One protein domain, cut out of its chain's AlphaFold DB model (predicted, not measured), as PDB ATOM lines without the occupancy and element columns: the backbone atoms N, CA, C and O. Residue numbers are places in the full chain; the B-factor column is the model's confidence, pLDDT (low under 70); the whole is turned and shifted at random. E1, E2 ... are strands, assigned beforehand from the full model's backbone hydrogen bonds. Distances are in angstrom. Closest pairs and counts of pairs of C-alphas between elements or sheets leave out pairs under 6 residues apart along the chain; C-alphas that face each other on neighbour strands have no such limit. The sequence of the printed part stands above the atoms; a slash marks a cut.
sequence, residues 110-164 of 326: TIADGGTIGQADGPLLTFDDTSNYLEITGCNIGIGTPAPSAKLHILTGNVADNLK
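AT A GLANCE: This is residues 110 to 164 of the 326 residues of an uncharacterized protein of viral metagenome (UniProt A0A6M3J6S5). With little regular structure, the model is two small lobes along one axis: a three-stranded sheet, E1 to E3, and a two-stranded patch, E4 and E5, joined by residues 138 to 140. The printed part has 55 residues, 19 of them in five named strands, E1 to E5, with no named helix: all strand. It is loose, with a radius of gyration of the C-alphas of 13.7 A, and spans 38 by 25 by 18 A.

IN THESE COORDINATES: Find C-alpha 124 at (5.943, 52.208, -15.865); E2 runs 12.1 A from there to residue 128. E1 is residues 116 to 118, E3 133 to 137, E4 141 to 143; E5, 152 to 154, ends at C-alpha (7.310, 42.709, 0.900).

HOW THE PARTS SIT: Hairpins E1-E2 and E2-E3 form a meander, each strand the antiparallel neighbour of the one before; look for N 117 and O 125, and N 126 and O 135, each 2.9 A apart. E4 and E5 are parallel, at 9 degrees, with N 143 and O 153 2.9 A apart. E3 and E4 meet only through their link.

THE WHOLE: The farthest C-alphas, Thr 130 and Asn 158, are 39.0 A apart. The printed part has no cut and no long link; pLDDT is under 70 at residues 112 to 114, 119 to 121 and 160 to 161.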
ATOM      1  N   THR A 110       2.326  66.421 -10.925       73.31
ATOM      2  CA  THR A 110       0.965  66.217 -11.431       73.31
ATOM      3  C   THR A 110       1.054  65.617 -12.825       73.31
ATOM      4  O   THR A 110       1.511  66.272 -13.761       73.31
ATOM      5  N   ILE A 111       0.618  64.371 -12.956       72.69
ATOM      6  CA  ILE A 111       0.510  63.668 -14.231       72.69
ATOM      7  C   ILE A 111      -0.945  63.769 -14.694       72.69
ATOM      8  O   ILE A 111      -1.856  63.591 -13.889       72.69
ATOM      9  N   ALA A 112      -1.164  64.121 -15.963       68.50
ATOM     10  CA  ALA A 112      -2.503  64.122 -16.549       68.50
ATOM     11  C   ALA A 112      -3.068  62.689 -16.622       68.50
ATOM     12  O   ALA A 112      -2.291  61.737 -16.629       68.50
ATOM     13  N   ASP A 113      -4.393  62.540 -16.715       66.62
ATOM     14  CA  ASP A 113      -5.036  61.232 -16.913       66.62
ATOM     15  C   ASP A 113      -4.427  60.480 -18.113       66.62
ATOM     16  O   ASP A 113      -4.210  61.064 -19.181       66.62
ATOM     17  N   GLY A 114      -4.087  59.204 -17.910       64.50
ATOM     18  CA  GLY A 114      -3.396  58.353 -18.883       64.50
ATOM     19  C   GLY A 114      -1.904  58.662 -19.064       64.50
ATOM     20  O   GLY A 114      -1.238  58.036 -19.892       64.50
ATOM     21  N   GLY A 115      -1.357  59.622 -18.317       73.75
ATOM     22  CA  GLY A 115       0.067  59.924 -18.298       73.75
ATOM     23  C   GLY A 115       0.866  58.919 -17.464       73.75
ATOM     24  O   GLY A 115       0.334  58.164 -16.645       73.75
ATOM     25  N   THR A 116       2.181  58.917 -17.666       77.62
ATOM     26  CA  THR A 116       3.068  57.923 -17.062       77.62
ATOM     27  C   THR A 116       4.307  58.554 -16.439       77.62
ATOM     28  O   THR A 116       4.797  59.596 -16.878       77.62
ATOM     29  N   ILE A 117       4.834  57.904 -15.402       81.69
ATOM     30  CA  ILE A 117       6.172  58.149 -14.861       81.69
ATOM     31  C   ILE A 117       6.987  56.881 -15.110       81.69
ATOM     32  O   ILE A 117       6.714  55.834 -14.523       81.69
ATOM     33  N   GLY A 118       7.970  56.957 -16.006       74.81
ATOM     34  CA  GLY A 118       8.803  55.815 -16.377       74.81
ATOM     35  C   GLY A 118       9.465  55.981 -17.742       74.81
ATOM     36  O   GLY A 118       9.279  56.986 -18.424       74.81
ATOM     37  N   GLN A 119      10.257  54.986 -18.133       66.38
ATOM     38  CA  GLN A 119      10.852  54.886 -19.468       66.38
ATOM     39  C   GLN A 119      10.014  53.942 -20.342       66.38
ATOM     40  O   GLN A 119       9.415  53.008 -19.816       66.38
ATOM     41  N   ALA A 120       9.993  54.156 -21.662       67.19
ATOM     42  CA  ALA A 120       9.211  53.332 -22.595       67.19
ATOM     43  C   ALA A 120       9.547  51.828 -22.505       67.19
ATOM     44  O   ALA A 120       8.652  50.993 -22.582       67.19
ATOM     45  N   ASP A 121      10.822  51.502 -22.265       66.38
ATOM     46  CA  ASP A 121      11.312  50.137 -22.066       66.38
ATOM     47  C   ASP A 121      11.730  49.918 -20.601       66.38
ATOM     48  O   ASP A 121      12.920  49.859 -20.284       66.38
ATOM     49  N   GLY A 122      10.783  49.870 -19.661       73.06
ATOM     50  CA  GLY A 122      11.098  49.669 -18.241       73.06
ATOM     51  C   GLY A 122       9.886  49.719 -17.309       73.06
ATOM     52  O   GLY A 122       8.755  49.574 -17.769       73.06
ATOM     53  N   PRO A 123      10.108  49.889 -15.989       79.81
ATOM     54  CA  PRO A 123       9.029  50.125 -15.039       79.81
ATOM     55  C   PRO A 123       8.205  51.341 -15.462       79.81
ATOM     56  O   PRO A 123       8.759  52.427 -15.660       79.81
ATOM     57  N   LEU A 124       6.895  51.151 -15.565       82.88
ATOM     58  CA  LEU A 124       5.943  52.208 -15.865       82.88
ATOM     59  C   LEU A 124       4.970  52.338 -14.698       82.88
ATOM     60  O   LEU A 124       4.347  51.350 -14.308       82.88
ATOM     61  N   LEU A 125       4.863  53.545 -14.144       86.31
ATOM     62  CA  LEU A 125       3.798  53.922 -13.225       86.31
ATOM     63  C   LEU A 125       2.767  54.735 -14.006       86.31
ATOM     64  O   LEU A 125       3.047  55.876 -14.382       86.31
ATOM     65  N   THR A 126       1.606  54.143 -14.266       76.69
ATOM     66  CA  THR A 126       0.509  54.804 -14.983       76.69
ATOM     67  C   THR A 126      -0.541  55.268 -13.986       76.69
ATOM     68  O   THR A 126      -0.968  54.502 -13.116       76.69
ATOM     69  N   PHE A 127      -0.966  56.522 -14.133       74.38
ATOM     70  CA  PHE A 127      -2.108  57.076 -13.413       74.38
ATOM     71  C   PHE A 127      -3.299  57.105 -14.375       74.38
ATOM     72  O   PHE A 127      -3.369  57.970 -15.248       74.38
ATOM     73  N   ASP A 128      -4.190  56.122 -14.248       71.50
ATOM     74  CA  ASP A 128      -5.447  56.049 -15.002       71.50
ATOM     75  C   ASP A 128      -6.592  56.506 -14.090       71.50
ATOM     76  O   ASP A 128      -7.027  55.771 -13.198       71.50
ATOM     77  N   ASP A 129      -7.063  57.732 -14.299       70.50
ATOM     78  CA  ASP A 129      -8.204  58.317 -13.590       70.50
ATOM     79  C   ASP A 129      -9.535  57.847 -14.195       70.50
ATOM     80  O   ASP A 129     -10.536  57.721 -13.486       70.50
ATOM     81  N   THR A 130      -9.544  57.475 -15.483       79.00
ATOM     82  CA  THR A 130     -10.723  56.890 -16.138       79.00
ATOM     83  C   THR A 130     -11.177  55.619 -15.413       79.00
ATOM     84  O   THR A 130     -12.379  55.426 -15.204       79.00
ATOM     85  N   SER A 131     -10.238  54.783 -14.961       76.25
ATOM     86  CA  SER A 131     -10.542  53.573 -14.182       76.25
ATOM     87  C   SER A 131     -10.210  53.672 -12.684       76.25
ATOM     88  O   SER A 131     -10.528  52.749 -11.936       76.25
ATOM     89  N   ASN A 132      -9.626  54.786 -12.225       75.94
ATOM     90  CA  ASN A 132      -9.127  55.002 -10.857       75.94
ATOM     91  C   ASN A 132      -8.122  53.929 -10.385       75.94
ATOM     92  O   ASN A 132      -8.174  53.466  -9.240       75.94
ATOM     93  N   TYR A 133      -7.202  53.512 -11.260       80.44
ATOM     94  CA  TYR A 133      -6.198  52.493 -10.946       80.44
ATOM     95  C   TYR A 133      -4.792  53.081 -10.860       80.44
ATOM     96  O   TYR A 133      -4.376  53.901 -11.676       80.44
ATOM     97  N   LEU A 134      -4.028  52.587  -9.884       83.19
ATOM     98  CA  LEU A 134      -2.577  52.691  -9.897       83.19
ATOM     99  C   LEU A 134      -2.021  51.462 -10.611       83.19
ATOM    100  O   LEU A 134      -1.996  50.371 -10.034       83.19
ATOM    101  N   GLU A 135      -1.583  51.627 -11.855       86.75
ATOM    102  CA  GLU A 135      -1.008  50.528 -12.622       86.75
ATOM    103  C   GLU A 135       0.523  50.577 -12.565       86.75
ATOM    104  O   GLU A 135       1.141  51.607 -12.838       86.75
ATOM    105  N   ILE A 136       1.143  49.447 -12.214       88.31
ATOM    106  CA  ILE A 136       2.595  49.256 -12.269       88.31
ATOM    107  C   ILE A 136       2.882  48.093 -13.213       88.31
ATOM    108  O   ILE A 136       2.547  46.945 -12.910       88.31
ATOM    109  N   THR A 137       3.523  48.375 -14.347       86.44
ATOM    110  CA  THR A 137       3.833  47.369 -15.375       86.44
ATOM    111  C   THR A 137       5.323  47.325 -15.707       86.44
ATOM    112  O   THR A 137       6.116  48.160 -15.274       86.44
ATOM    113  N   GLY A 138       5.738  46.265 -16.408       85.88
ATOM    114  CA  GLY A 138       7.127  46.086 -16.844       85.88
ATOM    115  C   GLY A 138       8.120  45.692 -15.741       85.88
ATOM    116  O   GLY A 138       9.278  45.413 -16.044       85.88
ATOM    117  N   CYS A 139       7.699  45.610 -14.472       87.75
ATOM    118  CA  CYS A 139       8.601  45.334 -13.349       87.75
ATOM    119  C   CYS A 139       7.989  44.442 -12.247       87.75
ATOM    120  O   CYS A 139       6.919  43.848 -12.410       87.75
ATOM    121  N   ASN A 140       8.743  44.275 -11.156       92.56
ATOM    122  CA  ASN A 140       8.306  43.676  -9.895       92.56
ATOM    123  C   ASN A 140       8.179  44.793  -8.849       92.56
ATOM    124  O   ASN A 140       9.022  45.690  -8.807       92.56
ATOM    125  N   ILE A 141       7.181  44.708  -7.973       93.00
ATOM    126  CA  ILE A 141       6.955  45.670  -6.892       93.00
ATOM    127  C   ILE A 141       7.671  45.174  -5.634       93.00
ATOM    128  O   ILE A 141       7.291  44.161  -5.043       93.00
ATOM    129  N   GLY A 142       8.715  45.896  -5.228       89.56
ATOM    130  CA  GLY A 142       9.400  45.700  -3.954       89.56
ATOM    131  C   GLY A 142       8.933  46.721  -2.920       89.56
ATOM    132  O   GLY A 142       9.027  47.922  -3.159       89.56
ATOM    133  N   ILE A 143       8.476  46.255  -1.760       89.88
ATOM    134  CA  ILE A 143       8.241  47.088  -0.574       89.88
ATOM    135  C   ILE A 143       9.299  46.691   0.454       89.88
ATOM    136  O   ILE A 143       9.346  45.540   0.878       89.88
ATOM    137  N   GLY A 144      10.194  47.620   0.800       86.31
ATOM    138  CA  GLY A 144      11.293  47.361   1.741       86.31
ATOM    139  C   GLY A 144      12.458  46.527   1.181       86.31
ATOM    140  O   GLY A 144      13.367  46.169   1.924       86.31
ATOM    141  N   THR A 145      12.477  46.244  -0.127       88.25
ATOM    142  CA  THR A 145      13.586  45.560  -0.815       88.25
ATOM    143  C   THR A 145      13.936  46.235  -2.144       88.25
ATOM    144  O   THR A 145      13.032  46.516  -2.931       88.25
ATOM    145  N   PRO A 146      15.230  46.452  -2.447       86.69
ATOM    146  CA  PRO A 146      15.669  46.948  -3.751       86.69
ATOM    147  C   PRO A 146      15.754  45.844  -4.822       86.69
ATOM    148  O   PRO A 146      15.983  46.147  -5.988       86.69
ATOM    149  N   ALA A 147      15.593  44.568  -4.448       90.75
ATOM    150  CA  ALA A 147      15.717  43.419  -5.347       90.75
ATOM    151  C   ALA A 147      14.533  42.442  -5.172       90.75
ATOM    152  O   ALA A 147      14.689  41.350  -4.618       90.75
ATOM    153  N   PRO A 148      13.315  42.822  -5.597       94.19
ATOM    154  CA  PRO A 148      12.146  41.953  -5.506       94.19
ATOM    155  C   PRO A 148      12.277  40.711  -6.409       94.19
ATOM    156  O   PRO A 148      12.405  40.824  -7.628       94.19
ATOM    157  N   SER A 149      12.197  39.512  -5.821       95.31
ATOM    158  CA  SER A 149      12.310  38.220  -6.522       95.31
ATOM    159  C   SER A 149      10.974  37.662  -7.034       95.31
ATOM    160  O   SER A 149      10.951  36.634  -7.707       95.31
ATOM    161  N   ALA A 150       9.865  38.340  -6.741       95.31
ATOM    162  CA  ALA A 150       8.518  38.012  -7.196       95.31
ATOM    163  C   ALA A 150       7.782  39.293  -7.606       95.31
ATOM    164  O   ALA A 150       8.235  40.394  -7.294       95.31
ATOM    165  N   LYS A 151       6.635  39.154  -8.285       93.19
ATOM    166  CA  LYS A 151       5.845  40.300  -8.771       93.19
ATOM    167  C   LYS A 151       5.442  41.271  -7.665       93.19
ATOM    168  O   LYS A 151       5.482  42.474  -7.891       93.19
ATOM    169  N   LEU A 152       5.132  40.751  -6.482       93.19
ATOM    170  CA  LEU A 152       5.013  41.509  -5.244       93.19
ATOM    171  C   LEU A 152       5.946  40.869  -4.210       93.19
ATOM    172  O   LEU A 152       5.806  39.682  -3.913       93.19
ATOM    173  N   HIS A 153       6.891  41.636  -3.670       92.06
ATOM    174  CA  HIS A 153       7.779  41.209  -2.588       92.06
ATOM    175  C   HIS A 153       7.770  42.271  -1.487       92.06
ATOM    176  O   HIS A 153       8.233  43.391  -1.689       92.06
ATOM    177  N   ILE A 154       7.253  41.901  -0.317       90.81
ATOM    178  CA  ILE A 154       7.310  42.709   0.900       90.81
ATOM    179  C   ILE A 154       8.430  42.131   1.770       90.81
ATOM    180  O   ILE A 154       8.347  40.971   2.172       90.81
ATOM    181  N   LEU A 155       9.478  42.916   2.021       88.31
ATOM    182  CA  LEU A 155      10.611  42.553   2.871       88.31
ATOM    183  C   LEU A 155      10.669  43.504   4.064       88.31
ATOM    184  O   LEU A 155      10.662  44.721   3.891       88.31
ATOM    185  N   THR A 156      10.788  42.956   5.270       85.25
ATOM    186  CA  THR A 156      10.892  43.746   6.499       85.25
ATOM    187  C   THR A 156      12.200  43.468   7.221       85.25
ATOM    188  O   THR A 156      12.677  42.337   7.274       85.25
ATOM    189  N   GLY A 157      12.823  44.538   7.726       75.81
ATOM    190  CA  GLY A 157      14.174  44.482   8.284       75.81
ATOM    191  C   GLY A 157      14.241  44.271   9.795       75.81
ATOM    192  O   GLY A 157      15.158  43.598  10.232       75.81
ATOM    193  N   ASN A 158      13.321  44.851  10.583       74.12
ATOM    194  CA  ASN A 158      13.358  44.806  12.063       74.12
ATOM    195  C   ASN A 158      12.017  45.137  12.768       74.12
ATOM    196  O   ASN A 158      11.941  45.057  13.992       74.12
ATOM    197  N   VAL A 159      10.961  45.502  12.034       71.94
ATOM    198  CA  VAL A 159       9.600  45.713  12.562       71.94
ATOM    199  C   VAL A 159       8.681  44.765  11.800       71.94
ATOM    200  O   VAL A 159       8.858  44.585  10.597       71.94
ATOM    201  N   ALA A 160       7.766  44.091  12.497       65.44
ATOM    202  CA  ALA A 160       6.857  43.122  11.891       65.44
ATOM    203  C   ALA A 160       5.793  43.825  11.025       65.44
ATOM    204  O   ALA A 160       4.633  43.918  11.423       65.44
ATOM    205  N   ASP A 161       6.175  44.315   9.845       64.25
ATOM    206  CA  ASP A 161       5.210  44.781   8.851       64.25
ATOM    207  C   ASP A 161       4.695  43.565   8.070       64.25
ATOM    208  O   ASP A 161       5.365  42.979   7.219       64.25
ATOM    209  N   ASN A 162       3.489  43.132   8.416       78.94
ATOM    210  CA  ASN A 162       2.781  42.091   7.681       78.94
ATOM    211  C   ASN A 162       2.087  42.696   6.451       78.94
ATOM    212  O   ASN A 162       1.863  43.906   6.374       78.94
ATOM    213  N   LEU A 163       1.627  41.846   5.530       88.44
ATOM    214  CA  LEU A 163       0.566  42.251   4.610       88.44
ATOM    215  C   LEU A 163      -0.725  42.452   5.422       88.44
ATOM    216  O   LEU A 163      -1.426  41.490   5.735       88.44
ATOM    217  N   LYS A 164      -1.026  43.698   5.800       88.06
ATOM    218  CA  LYS A 164      -2.285  44.032   6.470       88.06
ATOM    219  C   LYS A 164      -3.408  44.082   5.433       88.06
ATOM    220  O   LYS A 164      -3.420  44.959   4.576       88.06
TER     221      LYS A 164